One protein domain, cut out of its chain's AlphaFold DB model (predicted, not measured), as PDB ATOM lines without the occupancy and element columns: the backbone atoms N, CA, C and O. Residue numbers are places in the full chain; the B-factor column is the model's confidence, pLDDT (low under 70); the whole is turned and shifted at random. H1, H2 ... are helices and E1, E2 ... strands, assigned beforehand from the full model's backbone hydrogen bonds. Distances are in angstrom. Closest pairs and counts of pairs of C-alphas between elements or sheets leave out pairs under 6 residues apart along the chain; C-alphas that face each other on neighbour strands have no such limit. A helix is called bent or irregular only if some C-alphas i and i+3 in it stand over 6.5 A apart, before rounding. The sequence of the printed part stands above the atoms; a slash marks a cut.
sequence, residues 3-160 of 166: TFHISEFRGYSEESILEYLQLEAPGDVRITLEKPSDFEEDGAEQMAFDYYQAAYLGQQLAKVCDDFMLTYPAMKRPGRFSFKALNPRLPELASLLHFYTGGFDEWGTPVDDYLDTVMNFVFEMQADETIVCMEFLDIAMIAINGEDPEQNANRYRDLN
ATOM      1  N   THR A   3     189.147 342.680 336.592       91.06
ATOM      2  CA  THR A   3     188.085 341.666 336.648       91.06
ATOM      3  C   THR A   3     188.335 340.635 335.567       91.06
ATOM      4  O   THR A   3     188.564 340.999 334.421       91.06
ATOM      5  N   PHE A   4     188.285 339.373 335.961       91.44
ATOM      6  CA  PHE A   4     188.508 338.206 335.138       91.44
ATOM      7  C   PHE A   4     187.240 337.364 335.147       91.44
ATOM      8  O   PHE A   4     186.840 336.829 336.189       91.44
ATOM      9  N   HIS A   5     186.589 337.255 333.997       92.50
ATOM     10  CA  HIS A   5     185.505 336.305 333.823       92.50
ATOM     11  C   HIS A   5     186.131 334.964 333.435       92.50
ATOM     12  O   HIS A   5     186.863 334.892 332.457       92.50
ATOM     13  N   ILE A   6     185.869 333.891 334.190       91.88
ATOM     14  CA  ILE A   6     186.496 332.580 333.922       91.88
ATOM     15  C   ILE A   6     186.276 332.146 332.464       91.88
ATOM     16  O   ILE A   6     187.188 331.629 331.825       91.88
ATOM     17  N   SER A   7     185.098 332.433 331.904       88.25
ATOM     18  CA  SER A   7     184.752 332.134 330.512       88.25
ATOM     19  C   SER A   7     185.644 332.821 329.465       88.25
ATOM     20  O   SER A   7     185.748 332.309 328.352       88.25
ATOM     21  N   GLU A   8     186.331 333.919 329.799       89.81
ATOM     22  CA  GLU A   8     187.245 334.629 328.888       89.81
ATOM     23  C   GLU A   8     188.521 333.839 328.587       89.81
ATOM     24  O   GLU A   8     189.127 334.047 327.539       89.81
ATOM     25  N   PHE A   9     188.909 332.901 329.455       91.19
ATOM     26  CA  PHE A   9     190.112 332.083 329.266       91.19
ATOM     27  C   PHE A   9     189.843 330.768 328.529       91.19
ATOM     28  O   PHE A   9     190.735 329.925 328.412       91.19
ATOM     29  N   ARG A  10     188.631 330.560 327.998       88.44
ATOM     30  CA  ARG A  10     188.299 329.329 327.271       88.44
ATOM     31  C   ARG A  10     189.201 329.159 326.044       88.44
ATOM     32  O   ARG A  10     189.275 330.033 325.185       88.44
ATOM     33  N   GLY A  11     189.853 327.999 325.955       87.69
ATOM     34  CA  GLY A  11     190.760 327.652 324.856       87.69
ATOM     35  C   GLY A  11     192.182 328.204 324.996       87.69
ATOM     36  O   GLY A  11     193.010 327.939 324.124       87.69
ATOM     37  N   TYR A  12     192.487 328.935 326.070       92.75
ATOM     38  CA  TYR A  12     193.851 329.353 326.379       92.75
ATOM     39  C   TYR A  12     194.593 328.248 327.133       92.75
ATOM     40  O   TYR A  12     194.017 327.550 327.965       92.75
ATOM     41  N   SER A  13     195.891 328.102 326.855       95.44
ATOM     42  CA  SER A  13     196.758 327.250 327.671       95.44
ATOM     43  C   SER A  13     197.012 327.888 329.035       95.44
ATOM     44  O   SER A  13     197.005 329.113 329.162       95.44
ATOM     45  N   GLU A  14     197.323 327.067 330.037       96.38
ATOM     46  CA  GLU A  14     197.751 327.540 331.360       96.38
ATOM     47  C   GLU A  14     198.895 328.566 331.281       96.38
ATOM     48  O   GLU A  14     198.841 329.606 331.932       96.38
ATOM     49  N   GLU A  15     199.891 328.319 330.422       97.38
ATOM     50  CA  GLU A  15     201.010 329.242 330.181       97.38
ATOM     51  C   GLU A  15     200.524 330.607 329.673       97.38
ATOM     52  O   GLU A  15     200.937 331.643 330.190       97.38
ATOM     53  N   SER A  16     199.585 330.616 328.719       96.56
ATOM     54  CA  SER A  16     199.020 331.857 328.172       96.56
ATOM     55  C   SER A  16     198.211 332.624 329.221       96.56
ATOM     56  O   SER A  16     198.250 333.854 329.266       96.56
ATOM     57  N   ILE A  17     197.481 331.906 330.083       96.06
ATOM     58  CA  ILE A  17     196.733 332.504 331.195       96.06
ATOM     59  C   ILE A  17     197.711 333.139 332.188       96.06
ATOM     60  O   ILE A  17     197.508 334.280 332.600       96.06
ATOM     61  N   LEU A  18     198.795 332.444 332.544       96.19
ATOM     62  CA  LEU A  18     199.812 332.966 333.454       96.19
ATOM     63  C   LEU A  18     200.472 334.237 332.910       96.19
ATOM     64  O   LEU A  18     200.595 335.217 333.645       96.19
ATOM     65  N   GLU A  19     200.871 334.241 331.637       95.12
ATOM     66  CA  GLU A  19     201.442 335.426 330.985       95.12
ATOM     67  C   GLU A  19     200.480 336.616 331.055       95.12
ATOM     68  O   GLU A  19     200.878 337.726 331.413       95.12
ATOM     69  N   TYR A  20     199.193 336.382 330.790       93.19
ATOM     70  CA  TYR A  20     198.169 337.415 330.888       93.19
ATOM     71  C   TYR A  20     198.010 337.949 332.319       93.19
ATOM     72  O   TYR A  20     198.001 339.163 332.534       93.19
ATOM     73  N   LEU A  21     197.954 337.065 333.321       92.06
ATOM     74  CA  LEU A  21     197.869 337.463 334.728       92.06
ATOM     75  C   LEU A  21     199.080 338.302 335.163       92.06
ATOM     76  O   LEU A  21     198.918 339.284 335.882       92.06
ATOM     77  N   GLN A  22     200.286 337.965 334.710       92.50
ATOM     78  CA  GLN A  22     201.498 338.730 335.029       92.50
ATOM     79  C   GLN A  22     201.483 340.151 334.450       92.50
ATOM     80  O   GLN A  22     202.091 341.051 335.031       92.50
ATOM     81  N   LEU A  23     200.791 340.361 333.326       90.00
ATOM     82  CA  LEU A  23     200.638 341.675 332.700       90.00
ATOM     83  C   LEU A  23     199.539 342.512 333.373       90.00
ATOM     84  O   LEU A  23     199.730 343.706 333.599       90.00
ATOM     85  N   GLU A  24     198.408 341.889 333.708       84.12
ATOM     86  CA  GLU A  24     197.166 342.590 334.068       84.12
ATOM     87  C   GLU A  24     196.815 342.555 335.570       84.12
ATOM     88  O   GLU A  24     195.929 343.294 336.011       84.12
ATOM     89  N   ALA A  25     197.484 341.729 336.385       71.19
ATOM     90  CA  ALA A  25     197.169 341.537 337.807       71.19
ATOM     91  C   ALA A  25     198.341 341.844 338.762       71.19
ATOM     92  O   ALA A  25     198.843 340.947 339.440       71.19
ATOM     93  N   PRO A  26     198.757 343.115 338.926       61.81
ATOM     94  CA  PRO A  26     199.826 343.468 339.864       61.81
ATOM     95  C   PRO A  26     199.404 343.449 341.355       61.81
ATOM     96  O   PRO A  26     200.129 343.984 342.191       61.81
ATOM     97  N   GLY A  27     198.233 342.899 341.709       78.88
ATOM     98  CA  GLY A  27     197.667 342.930 343.067       78.88
ATOM     99  C   GLY A  27     196.284 342.270 343.140       78.88
ATOM    100  O   GLY A  27     196.095 341.188 342.596       78.88
ATOM    101  N   ASP A  28     195.309 342.921 343.784       89.12
ATOM    102  CA  ASP A  28     193.935 342.408 343.924       89.12
ATOM    103  C   ASP A  28     193.236 342.156 342.579       89.12
ATOM    104  O   ASP A  28     193.165 343.041 341.707       89.12
ATOM    105  N   VAL A  29     192.588 340.996 342.480       92.62
ATOM    106  CA  VAL A  29     191.807 340.578 341.310       92.62
ATOM    107  C   VAL A  29     190.375 340.258 341.704       92.62
ATOM    108  O   VAL A  29     190.098 339.801 342.813       92.62
ATOM    109  N   ARG A  30     189.443 340.479 340.781       94.88
ATOM    110  CA  ARG A  30     188.079 339.966 340.881       94.88
ATOM    111  C   ARG A  30     187.909 338.836 339.880       94.88
ATOM    112  O   ARG A  30     188.074 339.059 338.692       94.88
ATOM    113  N   ILE A  31     187.541 337.659 340.351       95.56
ATOM    114  CA  ILE A  31     187.265 336.477 339.539       95.56
ATOM    115  C   ILE A  31     185.761 336.249 339.569       95.56
ATOM    116  O   ILE A  31     185.159 336.269 340.643       95.56
ATOM    117  N   THR A  32     185.139 336.044 338.413       96.31
ATOM    118  CA  THR A  32     183.709 335.724 338.358       96.31
ATOM    119  C   THR A  32     183.455 334.376 337.709       96.31
ATOM    120  O   THR A  32     183.993 334.103 336.632       96.31
ATOM    121  N   LEU A  33     182.564 333.605 338.324       95.12
ATOM    122  CA  LEU A  33     182.046 332.337 337.820       95.12
ATOM    123  C   LEU A  33     180.573 332.522 337.439       95.12
ATOM    124  O   LEU A  33     179.813 333.154 338.176       95.12
ATOM    125  N   GLU A  34     180.170 332.011 336.281       93.00
ATOM    126  CA  GLU A  34     178.777 332.090 335.835       93.00
ATOM    127  C   GLU A  34     177.891 331.134 336.645       93.00
ATOM    128  O   GLU A  34     178.302 330.024 336.964       93.00
ATOM    129  N   LYS A  35     176.676 331.586 336.978       92.31
ATOM    130  CA  LYS A  35     175.587 330.758 337.503       92.31
ATOM    131  C   LYS A  35     174.502 330.700 336.426       92.31
ATOM    132  O   LYS A  35     173.604 331.548 336.458       92.31
ATOM    133  N   PRO A  36     174.631 329.830 335.413       91.06
ATOM    134  CA  PRO A  36     173.701 329.806 334.290       91.06
ATOM    135  C   PRO A  36     172.297 329.346 334.689       91.06
ATOM    136  O   PRO A  36     171.348 329.769 334.040       91.06
ATOM    137  N   SER A  37     172.163 328.545 335.753       89.50
ATOM    138  CA  SER A  37     170.879 327.951 336.132       89.50
ATOM    139  C   SER A  37     169.791 328.977 336.459       89.50
ATOM    140  O   SER A  37     169.996 329.910 337.250       89.50
ATOM    141  N   ASP A  38     168.592 328.741 335.942       89.25
ATOM    142  CA  ASP A  38     167.338 329.252 336.485       89.25
ATOM    143  C   ASP A  38     166.638 328.126 337.259       89.25
ATOM    144  O   ASP A  38     166.487 327.014 336.763       89.25
ATOM    145  N   PHE A  39     166.230 328.382 338.504       83.38
ATOM    146  CA  PHE A  39     165.665 327.325 339.351       83.38
ATOM    147  C   PHE A  39     164.332 326.789 338.814       83.38
ATOM    148  O   PHE A  39     164.037 325.609 338.995       83.38
ATOM    149  N   GLU A  40     163.530 327.636 338.166       83.31
ATOM    150  CA  GLU A  40     162.220 327.244 337.638       83.31
ATOM    151  C   GLU A  40     162.348 326.449 336.330       83.31
ATOM    152  O   GLU A  40     161.513 325.587 336.052       83.31
ATOM    153  N   GLU A  41     163.383 326.730 335.529       87.38
ATOM    154  CA  GLU A  41     163.600 326.088 334.225       87.38
ATOM    155  C   GLU A  41     164.495 324.843 334.323       87.38
ATOM    156  O   GLU A  41     164.156 323.800 333.762       87.38
ATOM    157  N   ASP A  42     165.600 324.928 335.069       86.12
ATOM    158  CA  ASP A  42     166.638 323.888 335.135       86.12
ATOM    159  C   ASP A  42     166.522 322.988 336.377       86.12
ATOM    160  O   ASP A  42     167.085 321.891 336.427       86.12
ATOM    161  N   GLY A  43     165.777 323.432 337.390       85.38
ATOM    162  CA  GLY A  43     165.528 322.679 338.615       85.38
ATOM    163  C   GLY A  43     166.666 322.708 339.644       85.38
ATOM    164  O   GLY A  43     167.702 323.362 339.501       85.38
ATOM    165  N   ALA A  44     166.441 321.987 340.745       86.12
ATOM    166  CA  ALA A  44     167.286 322.054 341.935       86.12
ATOM    167  C   ALA A  44     168.693 321.468 341.740       86.12
ATOM    168  O   ALA A  44     169.648 321.993 342.308       86.12
ATOM    169  N   GLU A  45     168.831 320.398 340.954       88.06
ATOM    170  CA  GLU A  45     170.109 319.703 340.754       88.06
ATOM    171  C   GLU A  45     171.110 320.573 339.989       88.06
ATOM    172  O   GLU A  45     172.247 320.742 340.433       88.06
ATOM    173  N   GLN A  46     170.671 321.193 338.889       88.62
ATOM    174  CA  GLN A  46     171.520 322.078 338.095       88.62
ATOM    175  C   GLN A  46     171.934 323.314 338.898       88.62
ATOM    176  O   GLN A  46     173.095 323.725 338.871       88.62
ATOM    177  N   MET A  47     171.004 323.879 339.675       89.50
ATOM    178  CA  MET A  47     171.326 324.987 340.565       89.50
ATOM    179  C   MET A  47     172.326 324.576 341.649       89.50
ATOM    180  O   MET A  47     173.304 325.285 341.873       89.50
ATOM    181  N   ALA A  48     172.118 323.438 342.311       89.50
ATOM    182  CA  ALA A  48     173.037 322.935 343.325       89.50
ATOM    183  C   ALA A  48     174.446 322.727 342.758       89.50
ATOM    184  O   ALA A  48     175.422 323.106 343.404       89.50
ATOM    185  N   PHE A  49     174.554 322.214 341.531       90.69
ATOM    186  CA  PHE A  49     175.837 322.054 340.861       90.69
ATOM    187  C   PHE A  49     176.564 323.389 340.638       90.69
ATOM    188  O   PHE A  49     177.765 323.477 340.895       90.69
ATOM    189  N   ASP A  50     175.868 324.459 340.243       92.62
ATOM    190  CA  ASP A  50     176.485 325.790 340.128       92.62
ATOM    191  C   ASP A  50     177.066 326.277 341.469       92.62
ATOM    192  O   ASP A  50     178.158 326.853 341.519       92.62
ATOM    193  N   TYR A  51     176.368 326.008 342.575       93.00
ATOM    194  CA  TYR A  51     176.841 326.347 343.918       93.00
ATOM    195  C   TYR A  51     177.990 325.448 344.393       93.00
ATOM    196  O   TYR A  51     178.905 325.945 345.050       93.00
ATOM    197  N   TYR A  52     178.014 324.163 344.030       92.69
ATOM    198  CA  TYR A  52     179.149 323.277 344.310       92.69
ATOM    199  C   TYR A  52     180.420 323.739 343.606       92.69
ATOM    200  O   TYR A  52     181.485 323.784 344.222       92.69
ATOM    201  N   GLN A  53     180.303 324.172 342.351       94.38
ATOM    202  CA  GLN A  53     181.416 324.775 341.626       94.38
ATOM    203  C   GLN A  53     181.891 326.060 342.318       94.38
ATOM    204  O   GLN A  53     183.081 326.228 342.572       94.38
ATOM    205  N   ALA A  54     180.976 326.950 342.711       95.19
ATOM    206  CA  ALA A  54     181.339 328.168 343.432       95.19
ATOM    207  C   ALA A  54     182.019 327.880 344.787       95.19
ATOM    208  O   ALA A  54     182.975 328.567 345.157       95.19
ATOM    209  N   ALA A  55     181.560 326.858 345.516       93.88
ATOM    210  CA  ALA A  55     182.159 326.420 346.776       93.88
ATOM    211  C   ALA A  55     183.575 325.878 346.558       93.88
ATOM    212  O   ALA A  55     184.507 326.293 347.249       93.88
ATOM    213  N   TYR A  56     183.754 325.028 345.545       94.19
ATOM    214  CA  TYR A  56     185.064 324.502 345.176       94.19
ATOM    215  C   TYR A  56     186.026 325.632 344.788       94.19
ATOM    216  O   TYR A  56     187.159 325.665 345.270       94.19
ATOM    217  N   LEU A  57     185.578 326.608 343.986       95.44
ATOM    218  CA  LEU A  57     186.380 327.782 343.630       95.44
ATOM    219  C   LEU A  57     186.817 328.549 344.879       95.44
ATOM    220  O   LEU A  57     187.999 328.849 345.022       95.44
ATOM    221  N   GLY A  58     185.888 328.821 345.798       94.50
ATOM    222  CA  GLY A  58     186.188 329.480 347.068       94.50
ATOM    223  C   GLY A  58     187.233 328.730 347.896       94.50
ATOM    224  O   GLY A  58     188.202 329.333 348.359       94.50
ATOM    225  N   GLN A  59     187.100 327.405 348.013       93.19
ATOM    226  CA  GLN A  59     188.071 326.571 348.723       93.19
ATOM    227  C   GLN A  59     189.461 326.619 348.073       93.19
ATOM    228  O   GLN A  59     190.469 326.662 348.776       93.19
ATOM    229  N   GLN A  60     189.545 326.603 346.741       94.62
ATOM    230  CA  GLN A  60     190.833 326.692 346.048       94.62
ATOM    231  C   GLN A  60     191.431 328.098 346.151       94.62
ATOM    232  O   GLN A  60     192.628 328.227 346.396       94.62
ATOM    233  N   LEU A  61     190.612 329.151 346.068       94.75
ATOM    234  CA  LEU A  61     191.057 330.527 346.279       94.75
ATOM    235  C   LEU A  61     191.664 330.713 347.670       94.75
ATOM    236  O   LEU A  61     192.757 331.265 347.764       94.75
ATOM    237  N   ALA A  62     191.059 330.150 348.717       93.38
ATOM    238  CA  ALA A  62     191.619 330.164 350.074       93.38
ATOM    239  C   ALA A  62     193.047 329.589 350.165       93.38
ATOM    240  O   ALA A  62     193.810 329.941 351.061       93.38
ATOM    241  N   LYS A  63     193.421 328.688 349.246       93.12
ATOM    242  CA  LYS A  63     194.758 328.082 349.196       93.12
ATOM    243  C   LYS A  63     195.757 328.931 348.420       93.12
ATOM    244  O   LYS A  63     196.955 328.829 348.692       93.12
ATOM    245  N   VAL A  64     195.296 329.734 347.461       94.38
ATOM    246  CA  VAL A  64     196.153 330.428 346.483       94.38
ATOM    247  C   VAL A  64     196.173 331.948 346.637       94.38
ATOM    248  O   VAL A  64     196.954 332.602 345.956       94.38
ATOM    249  N   CYS A  65     195.371 332.525 347.529       93.31
ATOM    250  CA  CYS A  65     195.402 333.950 347.866       93.31
ATOM    251  C   CYS A  65     195.524 334.159 349.381       93.31
ATOM    252  O   CYS A  65     195.371 333.210 350.151       93.31
ATOM    253  N   ASP A  66     195.855 335.380 349.803       91.25
ATOM    254  CA  ASP A  66     195.992 335.702 351.230       91.25
ATOM    255  C   ASP A  66     194.625 335.753 351.925       91.25
ATOM    256  O   ASP A  66     194.483 335.321 353.066       91.25
ATOM    257  N   ASP A  67     193.634 336.306 351.226       91.75
ATOM    258  CA  ASP A  67     192.249 336.430 351.668       91.75
ATOM    259  C   ASP A  67     191.353 336.713 350.452       91.75
ATOM    260  O   ASP A  67     191.826 337.186 349.409       91.75
ATOM    261  N   PHE A  68     190.051 336.467 350.572       92.25
ATOM    262  CA  PHE A  68     189.094 336.863 349.551       92.25
ATOM    263  C   PHE A  68     187.718 337.207 350.116       92.25
ATOM    264  O   PHE A  68     187.262 336.686 351.126       92.25
ATOM    265  N   MET A  69     187.015 338.074 349.392       91.75
ATOM    266  CA  MET A  69     185.611 338.390 349.648       91.75
ATOM    267  C   MET A  69     184.755 337.823 348.528       91.75
ATOM    268  O   MET A  69     185.156 337.869 347.365       91.75
ATOM    269  N   LEU A  70     183.562 337.340 348.853       92.00
ATOM    270  CA  LEU A  70     182.636 336.778 347.877       92.00
ATOM    271  C   LEU A  70     181.319 337.548 347.840       92.00
ATOM    272  O   LEU A  70     180.904 338.189 348.802       92.00
ATOM    273  N   THR A  71     180.654 337.439 346.699       89.56
ATOM    274  CA  THR A  71     179.274 337.858 346.464       89.56
ATOM    275  C   THR A  71     178.625 336.816 345.566       89.56
ATOM    276  O   THR A  71     179.284 336.255 344.685       89.56
ATOM    277  N   TYR A  72     177.343 336.546 345.782       86.50
ATOM    278  CA  TYR A  72     176.588 335.565 345.013       86.50
ATOM    279  C   TYR A  72     175.288 336.170 344.483       86.50
ATOM    280  O   TYR A  72     174.744 337.098 345.089       86.50
ATOM    281  N   PRO A  73     174.802 335.687 343.328       86.19
ATOM    282  CA  PRO A  73     173.598 336.220 342.717       86.19
ATOM    283  C   PRO A  73     172.349 335.737 343.465       86.19
ATOM    284  O   PRO A  73     172.409 334.883 344.352       86.19
ATOM    285  N   ALA A  74     171.189 336.271 343.077       82.81
ATOM    286  CA  ALA A  74     169.911 335.751 343.544       82.81
ATOM    287  C   ALA A  74     169.791 334.260 343.202       82.81
ATOM    288  O   ALA A  74     170.041 333.853 342.072       82.81
ATOM    289  N   MET A  75     169.372 333.459 344.177       78.75
ATOM    290  CA  MET A  75     169.469 332.005 344.082       78.75
ATOM    291  C   MET A  75     168.668 331.414 342.916       78.75
ATOM    292  O   MET A  75     169.201 330.642 342.120       78.75
ATOM    293  N   LYS A  76     167.407 331.841 342.775       80.00
ATOM    294  CA  LYS A  76     166.465 331.305 341.783       80.00
ATOM    295  C   LYS A  76     166.732 331.760 340.343       80.00
ATOM    296  O   LYS A  76     166.088 331.244 339.445       80.00
ATOM    297  N   ARG A  77     167.634 332.723 340.108       86.25
ATOM    298  CA  ARG A  77     167.820 333.360 338.790       86.25
ATOM    299  C   ARG A  77     169.253 333.231 338.284       86.25
ATOM    300  O   ARG A  77     170.165 333.255 339.111       86.25
ATOM    301  N   PRO A  78     169.474 333.223 336.961       91.75
ATOM    302  CA  PRO A  78     170.813 333.275 336.398       91.75
ATOM    303  C   PRO A  78     171.594 334.505 336.870       91.75
ATOM    304  O   PRO A  78     171.034 335.578 337.122       91.75
ATOM    305  N   GLY A  79     172.911 334.366 336.979       93.06
ATOM    306  CA  GLY A  79     173.773 335.446 337.442       93.06
ATOM    307  C   GLY A  79     175.246 335.070 337.465       93.06
ATOM    308  O   GLY A  79     175.711 334.258 336.670       93.06
ATOM    309  N   ARG A  80     176.007 335.703 338.362       94.50
ATOM    310  CA  ARG A  80     177.441 335.446 338.523       94.50
ATOM    311  C   ARG A  80     177.832 335.462 339.988       94.50
ATOM    312  O   ARG A  80     177.479 336.393 340.710       94.50
ATOM    313  N   PHE A  81     178.611 334.469 340.386       95.38
ATOM    314  CA  PHE A  81     179.404 334.531 341.603       95.38
ATOM    315  C   PHE A  81     180.610 335.433 341.353       95.38
ATOM    316  O   PHE A  81     181.187 335.422 340.263       95.38
ATOM    317  N   SER A  82     181.000 336.224 342.345       95.25
ATOM    318  CA  SER A  82     182.144 337.127 342.240       95.25
ATOM    319  C   SER A  82     183.007 337.023 343.487       95.25
ATOM    320  O   SER A  82     182.524 337.252 344.593       95.25
ATOM    321  N   PHE A  83     184.288 336.736 343.277       96.00
ATOM    322  CA  PHE A  83     185.315 336.562 344.295       96.00
ATOM    323  C   PHE A  83     186.377 337.642 344.109       96.00
ATOM    324  O   PHE A  83     187.030 337.705 343.072       96.00
ATOM    325  N   LYS A  84     186.564 338.515 345.092       95.12
ATOM    326  CA  LYS A  84     187.688 339.449 345.131       95.12
ATOM    327  C   LYS A  84     188.827 338.802 345.912       95.12
ATOM    328  O   LYS A  84     188.750 338.776 347.135       95.12
ATOM    329  N   ALA A  85     189.853 338.321 345.218       93.88
ATOM    330  CA  ALA A  85     191.035 337.697 345.805       93.88
ATOM    331  C   ALA A  85     192.155 338.727 346.021       93.88
ATOM    332  O   ALA A  85     192.480 339.505 345.117       93.88
ATOM    333  N   LEU A  86     192.740 338.727 347.219       93.75
ATOM    334  CA  LEU A  86     193.843 339.600 347.615       93.75
ATOM    335  C   LEU A  86     195.178 338.876 347.421       93.75
ATOM    336  O   LEU A  86     195.361 337.767 347.921       93.75
ATOM    337  N   ASN A  87     196.108 339.514 346.706       90.88
ATOM    338  CA  ASN A  87     197.454 338.994 346.418       90.88
ATOM    339  C   ASN A  87     197.482 337.509 345.985       90.88
ATOM    340  O   ASN A  87     198.142 336.688 346.626       90.88
ATOM    341  N   PRO A  88     196.764 337.121 344.917       93.69
ATOM    342  CA  PRO A  88     196.811 335.745 344.446       93.69
ATOM    343  C   PRO A  88     198.229 335.357 344.007       93.69
ATOM    344  O   PRO A  88     198.936 336.120 343.344       93.69
ATOM    345  N   ARG A  89     198.625 334.124 344.314       95.19
ATOM    346  CA  ARG A  89     199.818 333.496 343.750       95.19
ATOM    347  C   ARG A  89     199.495 333.136 342.302       95.19
ATOM    348  O   ARG A  89     198.687 332.252 342.031       95.19
ATOM    349  N   LEU A  90     200.047 333.923 341.377       94.62
ATOM    350  CA  LEU A  90     199.638 333.909 339.969       94.62
ATOM    351  C   LEU A  90     199.786 332.544 339.278       94.62
ATOM    352  O   LEU A  90     198.876 332.206 338.528       94.62
ATOM    353  N   PRO A  91     200.855 331.750 339.505       95.69
ATOM    354  CA  PRO A  91     200.961 330.417 338.912       95.69
ATOM    355  C   PRO A  91     199.807 329.502 339.325       95.69
ATOM    356  O   PRO A  91     199.131 328.940 338.473       95.69
ATOM    357  N   GLU A  92     199.515 329.423 340.620       96.19
ATOM    358  CA  GLU A  92     198.449 328.576 341.144       96.19
ATOM    359  C   GLU A  92     197.060 329.091 340.744       96.19
ATOM    360  O   GLU A  92     196.154 328.298 340.484       96.19
ATOM    361  N   LEU A  93     196.889 330.414 340.636       95.19
ATOM    362  CA  LEU A  93     195.678 331.004 340.072       95.19
ATOM    363  C   LEU A  93     195.517 330.651 338.584       95.19
ATOM    364  O   LEU A  93     194.407 330.344 338.161       95.19
ATOM    365  N   ALA A  94     196.591 330.663 337.791       96.00
ATOM    366  CA  ALA A  94     196.540 330.282 336.381       96.00
ATOM    367  C   ALA A  94     196.117 328.818 336.214       96.00
ATOM    368  O   ALA A  94     195.201 328.544 335.438       96.00
ATOM    369  N   SER A  95     196.705 327.898 336.990       96.19
ATOM    370  CA  SER A  95     196.309 326.484 336.984       96.19
ATOM    371  C   SER A  95     194.841 326.308 337.392       96.19
ATOM    372  O   SER A  95     194.112 325.528 336.779       96.19
ATOM    373  N   LEU A  96     194.374 327.070 338.388       95.62
ATOM    374  CA  LEU A  96     192.976 327.055 338.824       95.62
ATOM    375  C   LEU A  96     192.023 327.542 337.722       95.62
ATOM    376  O   LEU A  96     191.027 326.881 337.440       95.62
ATOM    377  N   LEU A  97     192.320 328.670 337.075       94.75
ATOM    378  CA  LEU A  97     191.505 329.185 335.969       94.75
ATOM    379  C   LEU A  97     191.501 328.210 334.786       94.75
ATOM    380  O   LEU A  97     190.440 327.922 334.234       94.75
ATOM    381  N   HIS A  98     192.665 327.651 334.447       95.12
ATOM    382  CA  HIS A  98     192.809 326.660 333.390       95.12
ATOM    383  C   HIS A  98     191.926 325.430 333.648       95.12
ATOM    384  O   HIS A  98     191.152 325.054 332.765       95.12
ATOM    385  N   PHE A  99     191.946 324.882 334.870       94.50
ATOM    386  CA  PHE A  99     191.073 323.776 335.285       94.50
ATOM    387  C   PHE A  99     189.590 324.069 335.013       94.50
ATOM    388  O   PHE A  99     188.912 323.261 334.384       94.50
ATOM    389  N   TYR A 100     189.090 325.243 335.415       93.19
ATOM    390  CA  TYR A 100     187.689 325.610 335.175       93.19
ATOM    391  C   TYR A 100     187.360 325.763 333.689       93.19
ATOM    392  O   TYR A 100     186.286 325.365 333.242       93.19
ATOM    393  N   THR A 101     188.271 326.333 332.902       90.88
ATOM    394  CA  THR A 101     188.029 326.529 331.466       90.88
ATOM    395  C   THR A 101     188.129 325.260 330.631       90.88
ATOM    396  O   THR A 101     187.485 325.191 329.585       90.88
ATOM    397  N   GLY A 102     188.896 324.270 331.091       89.06
ATOM    398  CA  GLY A 102     188.980 322.934 330.498       89.06
ATOM    399  C   GLY A 102     187.937 321.951 331.035       89.06
ATOM    400  O   GLY A 102     187.829 320.847 330.515       89.06
ATOM    401  N   GLY A 103     187.164 322.343 332.053       87.75
ATOM    402  CA  GLY A 103     186.185 321.482 332.717       87.75
ATOM    403  C   GLY A 103     184.911 321.203 331.921       87.75
ATOM    404  O   GLY A 103     184.066 320.448 332.391       87.75
ATOM    405  N   PHE A 104     184.763 321.791 330.732       85.69
ATOM    406  CA  PHE A 104     183.568 321.682 329.901       85.69
ATOM    407  C   PHE A 104     183.924 321.328 328.459       85.69
ATOM    408  O   PHE A 104     184.907 321.833 327.910       85.69
ATOM    409  N   ASP A 105     183.095 320.497 327.837       85.12
ATOM    410  CA  ASP A 105     183.196 320.170 326.421       85.12
ATOM    411  C   ASP A 105     182.671 321.303 325.511       85.12
ATOM    412  O   ASP A 105     182.248 322.376 325.955       85.12
ATOM    413  N   GLU A 106     182.701 321.070 324.196       81.31
ATOM    414  CA  GLU A 106     182.232 322.029 323.185       81.31
ATOM    415  C   GLU A 106     180.726 322.349 323.279       81.31
ATOM    416  O   GLU A 106     180.285 323.378 322.765       81.31
ATOM    417  N   TRP A 107     179.952 321.501 323.961       80.38
ATOM    418  CA  TRP A 107     178.515 321.652 324.186       80.38
ATOM    419  C   TRP A 107     178.203 322.340 325.519       80.38
ATOM    420  O   TRP A 107     177.038 322.615 325.804       80.38
ATOM    421  N   GLY A 108     179.228 322.662 326.314       74.12
ATOM    422  CA  GLY A 108     179.063 323.227 327.650       74.12
ATOM    423  C   GLY A 108     178.683 322.183 328.698       74.12
ATOM    424  O   GLY A 108     178.197 322.553 329.765       74.12
ATOM    425  N   THR A 109     178.908 320.901 328.414       82.62
ATOM    426  CA  THR A 109     178.706 319.806 329.363       82.62
ATOM    427  C   THR A 109     179.973 319.631 330.197       82.62
ATOM    428  O   THR A 109     181.062 319.576 329.617       82.62
ATOM    429  N   PRO A 110     179.879 319.538 331.533       85.62
ATOM    430  CA  PRO A 110     181.018 319.182 332.372       85.62
ATOM    431  C   PRO A 110     181.657 317.865 331.914       85.62
ATOM    432  O   PRO A 110     180.944 316.890 331.680       85.62
ATOM    433  N   VAL A 111     182.984 317.822 331.801       90.94
ATOM    434  CA  VAL A 111     183.709 316.565 331.543       90.94
ATOM    435  C   VAL A 111     183.838 315.748 332.831       90.94
ATOM    436  O   VAL A 111     183.893 316.325 333.919       90.94
ATOM    437  N   ASP A 112     183.932 314.420 332.712       89.06
ATOM    438  CA  ASP A 112     183.930 313.491 333.856       89.06
ATOM    439  C   ASP A 112     184.976 313.858 334.922       89.06
ATOM    440  O   ASP A 112     184.628 314.010 336.088       89.06
ATOM    441  N   ASP A 113     186.229 314.118 334.529       89.81
ATOM    442  CA  ASP A 113     187.308 314.468 335.470       89.81
ATOM    443  C   ASP A 113     187.000 315.740 336.286       89.81
ATOM    444  O   ASP A 113     187.337 315.843 337.471       89.81
ATOM    445  N   TYR A 114     186.356 316.730 335.658       91.50
ATOM    446  CA  TYR A 114     185.955 317.973 336.318       91.50
ATOM    447  C   TYR A 114     184.789 317.727 337.274       91.50
ATOM    448  O   TYR A 114     184.837 318.160 338.429       91.50
ATOM    449  N   LEU A 115     183.773 316.999 336.805       90.19
ATOM    450  CA  LEU A 115     182.609 316.630 337.600       90.19
ATOM    451  C   LEU A 115     183.030 315.832 338.838       90.19
ATOM    452  O   LEU A 115     182.673 316.212 339.951       90.19
ATOM    453  N   ASP A 116     183.846 314.793 338.662       91.00
ATOM    454  CA  ASP A 116     184.357 313.954 339.744       91.00
ATOM    455  C   ASP A 116     185.147 314.780 340.758       91.00
ATOM    456  O   ASP A 116     184.948 314.639 341.961       91.00
ATOM    457  N   THR A 117     186.003 315.697 340.302       92.75
ATOM    458  CA  THR A 117     186.779 316.567 341.199       92.75
ATOM    459  C   THR A 117     185.873 317.450 342.062       92.75
ATOM    460  O   THR A 117     186.056 317.522 343.280       92.75
ATOM    461  N   VAL A 118     184.884 318.113 341.453       91.81
ATOM    462  CA  VAL A 118     183.953 318.994 342.176       91.81
ATOM    463  C   VAL A 118     183.059 318.184 343.117       91.81
ATOM    464  O   VAL A 118     182.869 318.575 344.268       91.81
ATOM    465  N   MET A 119     182.546 317.035 342.675       88.50
ATOM    466  CA  MET A 119     181.669 316.192 343.489       88.50
ATOM    467  C   MET A 119     182.421 315.515 344.640       88.50
ATOM    468  O   MET A 119     181.910 315.488 345.759       88.50
ATOM    469  N   ASN A 120     183.651 315.042 344.420       88.50
ATOM    470  CA  ASN A 120     184.492 314.491 345.486       88.50
ATOM    471  C   ASN A 120     184.773 315.541 346.564       88.50
ATOM    472  O   ASN A 120     184.673 315.228 347.745       88.50
ATOM    473  N   PHE A 121     185.016 316.802 346.191       87.38
ATOM    474  CA  PHE A 121     185.124 317.895 347.164       87.38
ATOM    475  C   PHE A 121     183.872 318.010 348.053       87.38
ATOM    476  O   PHE A 121     184.002 318.122 349.273       87.38
ATOM    477  N   VAL A 122     182.670 317.924 347.472       82.19
ATOM    478  CA  VAL A 122     181.407 317.999 348.229       82.19
ATOM    479  C   VAL A 122     181.244 316.811 349.184       82.19
ATOM    480  O   VAL A 122     180.796 316.992 350.317       82.19
ATOM    481  N   PHE A 123     181.608 315.601 348.751       77.62
ATOM    482  CA  PHE A 123     181.430 314.384 349.550       77.62
ATOM    483  C   PHE A 123     182.517 314.182 350.615       77.62
ATOM    484  O   PHE A 123     182.209 313.734 351.720       77.62
ATOM    485  N   GLU A 124     183.775 314.506 350.315       71.88
ATOM    486  CA  GLU A 124     184.917 314.230 351.196       71.88
ATOM    487  C   GLU A 124     185.101 315.292 352.290       71.88
ATOM    488  O   GLU A 124     185.540 314.966 353.395       71.88
ATOM    489  N   MET A 125     184.711 316.551 352.051       63.72
ATOM    490  CA  MET A 125     184.886 317.619 353.047       63.72
ATOM    491  C   MET A 125     183.954 317.526 354.262       63.72
ATOM    492  O   MET A 125     184.176 318.230 355.245       63.72
ATOM    493  N   GLN A 126     182.962 316.630 354.263       56.78
ATOM    494  CA  GLN A 126     182.109 316.409 355.438       56.78
ATOM    495  C   GLN A 126     182.848 315.762 356.624       56.78
ATOM    496  O   GLN A 126     182.265 315.637 357.702       56.78
ATOM    497  N   ALA A 127     184.109 315.344 356.450       54.25
ATOM    498  CA  ALA A 127     184.803 314.525 357.434       54.25
ATOM    499  C   ALA A 127     185.678 315.280 358.455       54.25
ATOM    500  O   ALA A 127     185.646 314.853 359.601       54.25
ATOM    501  N   ASP A 128     186.442 316.340 358.125       51.22
ATOM    502  CA  ASP A 128     187.426 316.889 359.099       51.22
ATOM    503  C   ASP A 128     188.060 318.281 358.794       51.22
ATOM    504  O   ASP A 128     189.003 318.686 359.479       51.22
ATOM    505  N   GLU A 129     187.578 319.067 357.820       59.31
ATOM    506  CA  GLU A 129     188.182 320.376 357.480       59.31
ATOM    507  C   GLU A 129     187.214 321.562 357.626       59.31
ATOM    508  O   GLU A 129     186.004 321.442 357.450       59.31
ATOM    509  N   THR A 130     187.755 322.750 357.936       70.62
ATOM    510  CA  THR A 130     186.978 323.999 357.867       70.62
ATOM    511  C   THR A 130     186.669 324.302 356.405       70.62
ATOM    512  O   THR A 130     187.569 324.624 355.631       70.62
ATOM    513  N   ILE A 131     185.393 324.194 356.039       75.88
ATOM    514  CA  ILE A 131     184.908 324.490 354.692       75.88
ATOM    515  C   ILE A 131     184.814 326.003 354.512       75.88
ATOM    516  O   ILE A 131     184.060 326.686 355.211       75.88
ATOM    517  N   VAL A 132     185.564 326.529 353.545       83.31
ATOM    518  CA  VAL A 132     185.404 327.909 353.093       83.31
ATOM    519  C   VAL A 132     184.180 327.981 352.178       83.31
ATOM    520  O   VAL A 132     183.914 327.059 351.412       83.31
ATOM    521  N   CYS A 133     183.413 329.071 352.269       86.25
ATOM    522  CA  CYS A 133     182.154 329.241 351.531       86.25
ATOM    523  C   CYS A 133     181.094 328.168 351.849       86.25
ATOM    524  O   CYS A 133     180.313 327.807 350.971       86.25
ATOM    525  N   MET A 134     181.032 327.675 353.096       84.62
ATOM    526  CA  MET A 134     180.021 326.693 353.532       84.62
ATOM    527  C   MET A 134     178.584 327.113 353.175       84.62
ATOM    528  O   MET A 134     177.758 326.268 352.842       84.62
ATOM    529  N   GLU A 135     178.308 328.421 353.144       85.19
ATOM    530  CA  GLU A 135     177.011 328.965 352.723       85.19
ATOM    531  C   GLU A 135     176.571 328.494 351.326       85.19
ATOM    532  O   GLU A 135     175.381 328.312 351.092       85.19
ATOM    533  N   PHE A 136     177.498 328.238 350.398       89.50
ATOM    534  CA  PHE A 136     177.159 327.711 349.076       89.50
ATOM    535  C   PHE A 136     176.728 326.248 349.124       89.50
ATOM    536  O   PHE A 136     175.773 325.878 348.442       89.50
ATOM    537  N   LEU A 137     177.380 325.429 349.954       87.12
ATOM    538  CA  LEU A 137     176.978 324.036 350.154       87.12
ATOM    539  C   LEU A 137     175.614 323.955 350.840       87.12
ATOM    540  O   LEU A 137     174.762 323.172 350.427       87.12
ATOM    541  N   ASP A 138     175.382 324.816 351.830       84.44
ATOM    542  CA  ASP A 138     174.094 324.906 352.508       84.44
ATOM    543  C   ASP A 138     172.973 325.292 351.534       84.44
ATOM    544  O   ASP A 138     171.924 324.647 351.501       84.44
ATOM    545  N   ILE A 139     173.206 326.301 350.686       83.94
ATOM    546  CA  ILE A 139     172.259 326.718 349.646       83.94
ATOM    547  C   ILE A 139     171.943 325.563 348.685       83.94
ATOM    548  O   ILE A 139     170.771 325.304 348.397       83.94
ATOM    549  N   ALA A 140     172.964 324.849 348.213       86.31
ATOM    550  CA  ALA A 140     172.794 323.704 347.326       86.31
ATOM    551  C   ALA A 140     171.973 322.580 347.986       86.31
ATOM    552  O   ALA A 140     171.048 322.038 347.377       86.31
ATOM    553  N   MET A 141     172.250 322.271 349.255       82.88
ATOM    554  CA  MET A 141     171.503 321.271 350.019       82.88
ATOM    555  C   MET A 141     170.038 321.661 350.235       82.88
ATOM    556  O   MET A 141     169.156 320.812 350.112       82.88
ATOM    557  N   ILE A 142     169.768 322.929 350.557       77.62
ATOM    558  CA  ILE A 142     168.402 323.449 350.730       77.62
ATOM    559  C   ILE A 142     167.596 323.240 349.447       77.62
ATOM    560  O   ILE A 142     166.469 322.747 349.497       77.62
ATOM    561  N   ALA A 143     168.202 323.558 348.302       76.31
ATOM    562  CA  ALA A 143     167.576 323.384 347.004       76.31
ATOM    563  C   ALA A 143     167.211 321.924 346.718       76.31
ATOM    564  O   ALA A 143     166.074 321.636 346.347       76.31
ATOM    565  N   ILE A 144     168.160 321.002 346.920       80.31
ATOM    566  CA  ILE A 144     167.970 319.568 346.657       80.31
ATOM    567  C   ILE A 144     166.909 318.964 347.585       80.31
ATOM    568  O   ILE A 144     166.108 318.137 347.154       80.31
ATOM    569  N   ASN A 145     166.860 319.390 348.849       78.25
ATOM    570  CA  ASN A 145     165.903 318.868 349.828       78.25
ATOM    571  C   ASN A 145     164.474 319.422 349.656       78.25
ATOM    572  O   ASN A 145     163.581 319.042 350.413       78.25
ATOM    573  N   GLY A 146     164.234 320.291 348.665       62.94
ATOM    574  CA  GLY A 146     162.910 320.843 348.370       62.94
ATOM    575  C   GLY A 146     162.398 321.836 349.417       62.94
ATOM    576  O   GLY A 146     161.194 322.092 349.485       62.94
ATOM    577  N   GLU A 147     163.288 322.388 350.245       61.03
ATOM    578  CA  GLU A 147     162.956 323.482 351.157       61.03
ATOM    579  C   GLU A 147     162.957 324.813 350.387       61.03
ATOM    580  O   GLU A 147     163.808 325.016 349.523       61.03
ATOM    581  N   ASP A 148     162.017 325.732 350.677       58.25
ATOM    582  CA  ASP A 148     161.959 327.032 349.985       58.25
ATOM    583  C   ASP A 148     163.259 327.813 350.235       58.25
ATOM    584  O   ASP A 148     163.502 328.274 351.362       58.25
ATOM    585  N   PRO A 149     164.093 328.010 349.204       52.50
ATOM    586  CA  PRO A 149     165.431 328.514 349.428       52.50
ATOM    587  C   PRO A 149     165.471 329.983 349.870       52.50
ATOM    588  O   PRO A 149     166.412 330.413 350.537       52.50
ATOM    589  N   GLU A 150     164.418 330.755 349.577       55.41
ATOM    590  CA  GLU A 150     164.295 332.152 350.014       55.41
ATOM    591  C   GLU A 150     163.922 332.281 351.500       55.41
ATOM    592  O   GLU A 150     164.298 333.261 352.148       55.41
ATOM    593  N   GLN A 151     163.242 331.287 352.084       53.09
ATOM    594  CA  GLN A 151     162.946 331.282 353.522       53.09
ATOM    595  C   GLN A 151     164.203 331.017 354.360       53.09
ATOM    596  O   GLN A 151     164.362 331.619 355.423       53.09
ATOM    597  N   ASN A 152     165.136 330.198 353.862       51.66
ATOM    598  CA  ASN A 152     166.406 329.922 354.538       51.66
ATOM    599  C   ASN A 152     167.526 330.920 354.183       51.66
ATOM    600  O   ASN A 152     168.367 331.191 355.035       51.66
ATOM    601  N   ALA A 153     167.525 331.556 353.004       51.78
ATOM    602  CA  ALA A 153     168.475 332.636 352.695       51.78
ATOM    603  C   ALA A 153     168.381 333.805 353.701       51.78
ATOM    604  O   ALA A 153     169.394 334.400 354.070       51.78
ATOM    605  N   ASN A 154     167.183 334.087 354.230       50.31
ATOM    606  CA  ASN A 154     167.002 335.054 355.322       50.31
ATOM    607  C   ASN A 154     167.670 334.609 356.640       50.31
ATOM    608  O   ASN A 154     168.151 335.451 357.389       50.31
ATOM    609  N   ARG A 155     167.790 333.301 356.892       50.16
ATOM    610  CA  ARG A 155     168.512 332.745 358.049       50.16
ATOM    611  C   ARG A 155     170.015 333.034 357.978       50.16
ATOM    612  O   ARG A 155     170.612 333.346 359.000       50.16
ATOM    613  N   TYR A 156     170.612 332.995 356.784       45.84
ATOM    614  CA  TYR A 156     172.015 333.380 356.563       45.84
ATOM    615  C   TYR A 156     172.210 334.901 356.534       45.84
ATOM    616  O   TYR A 156     173.225 335.401 357.018       45.84
ATOM    617  N   ARG A 157     171.205 335.650 356.059       47.44
ATOM    618  CA  ARG A 157     171.165 337.120 356.128       47.44
ATOM    619  C   ARG A 157     171.259 337.637 357.569       47.44
ATOM    620  O   ARG A 157     171.942 338.628 357.812       47.44
ATOM    621  N   ASP A 158     170.626 336.937 358.508       42.28
ATOM    622  CA  ASP A 158     170.688 337.243 359.942       42.28
ATOM    623  C   ASP A 158     172.005 336.780 360.605       42.28
ATOM    624  O   ASP A 158     172.376 337.290 361.663       42.28
ATOM    625  N   LEU A 159     172.737 335.845 359.984       39.88
ATOM    626  CA  LEU A 159     174.020 335.321 360.473       39.88
ATOM    627  C   LEU A 159     175.238 336.099 359.954       39.88
ATOM    628  O   LEU A 159     176.291 336.048 360.590       39.88
ATOM    629  N   ASN A 160     175.117 336.837 358.844       40.59
ATOM    630  CA  ASN A 160     176.218 337.625 358.283       40.59
ATOM    631  C   ASN A 160     175.764 339.028 357.815       40.59
ATOM    632  O   ASN A 160     175.664 339.303 356.618       40.59
TER     633      ASN A 160
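This is residues 3 to 160 of the 166 residues of an uncharacterized protein of Flavisolibacter ginsengisoli DSM 18119 (UniProt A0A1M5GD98). A twisted wall of four strands, E1, E2, E4 and E3, has the long helix H3 packed along one face, while its other face is bare of named helices. H5 crosses H3 on the side away from the sheet, H6 runs side by side with H3 and folds back into H7, and H4 packs on residues 60 to 64 of H3 and, away from H3, on H1 and H2. The printed part has 158 residues, with seven named helices and four named strands in the order E1 H1 H2 E2 H3 E3 E4 H4 H5 H6 H7; the sheet E1 E2 E4 E3 is mixed, and the class is mixed, helices and strands. The whole is compact, with a radius of gyration of the C-alphas of 15.6 A and spans of 45 by 36 by 30 A.

E1, residues 3 to 5, is parallel to E2, residues 29 to 35, with N 4 and O 30 2.8 A apart, within hydrogen-bond range. E4, residues 79 to 86, is antiparallel to E2, with N 31 and O 83 at 2.8 A, and to E3, residues 67 to 71, with N 71 and O 82 at 2.8 A; E3 and E4 form a hairpin. H3, residues 39 to 64, is on the sheet in two layers, a helix on one face, at a height of 8.3 A. It runs along the strands, at 7 degrees to E4 on the local plane. E2, H3 and E3 form a split strand-helix-strand unit, two parallel strands joined through a helix with E4 between them, and its crossover is right-handed. H1, residues 6 to 9, and H2, residues 14 to 24, complete an unsplit right-handed unit with E1 and E2; H1 only grazes the sheet. H3 touches H6, residues 134 to 144, at a shallow tilt of 18 degrees, opposite ways; the closest C-alphas, of Ala 48 and Ala 140, are 4.1 A apart. H5, residues 112 to 124, touches H3 about perpendicular at 78 degrees, closest at C-alphas 118 and 53, 6.3 A. H4, residues 90 to 102, touches H2 at a steep tilt of 54 degrees, closest at C-alphas 94 and 18, 5.1 A. H6 and H7, residues 149 to 157, form a helical hairpin, closest at C-alphas 142 and 149, 6.0 A. Every O i to N i+4 pair is within hydrogen-bond range in H2, H4, H5 and H6, against 18 of 22 in H3 and 3 of 5 in H7; H1 is too short for such a pair.

E1 begins at C-alpha 3, (188.085, 341.666, 336.648). H3 measures 31.5 A from C-alpha 39 to C-alpha 64, (196.153, 330.428, 346.483), and is irregular: C-alphas 41 and 44 are 9.5 A apart. E4 measures 22.9 A, E2 19.3 A and H4 18.0 A. H7 ends at C-alpha 157, (171.165, 337.120, 356.128).

The two C-alphas farthest apart, of Leu 23 and Gly 146, are 45.9 A apart. The printed part has no cut and no long link; residues 123 to 129 stand free. The mean pLDDT of the printed part is 84.6, and it is under 70 at residue 26, residues 125 to 129 and residues 146 to 160.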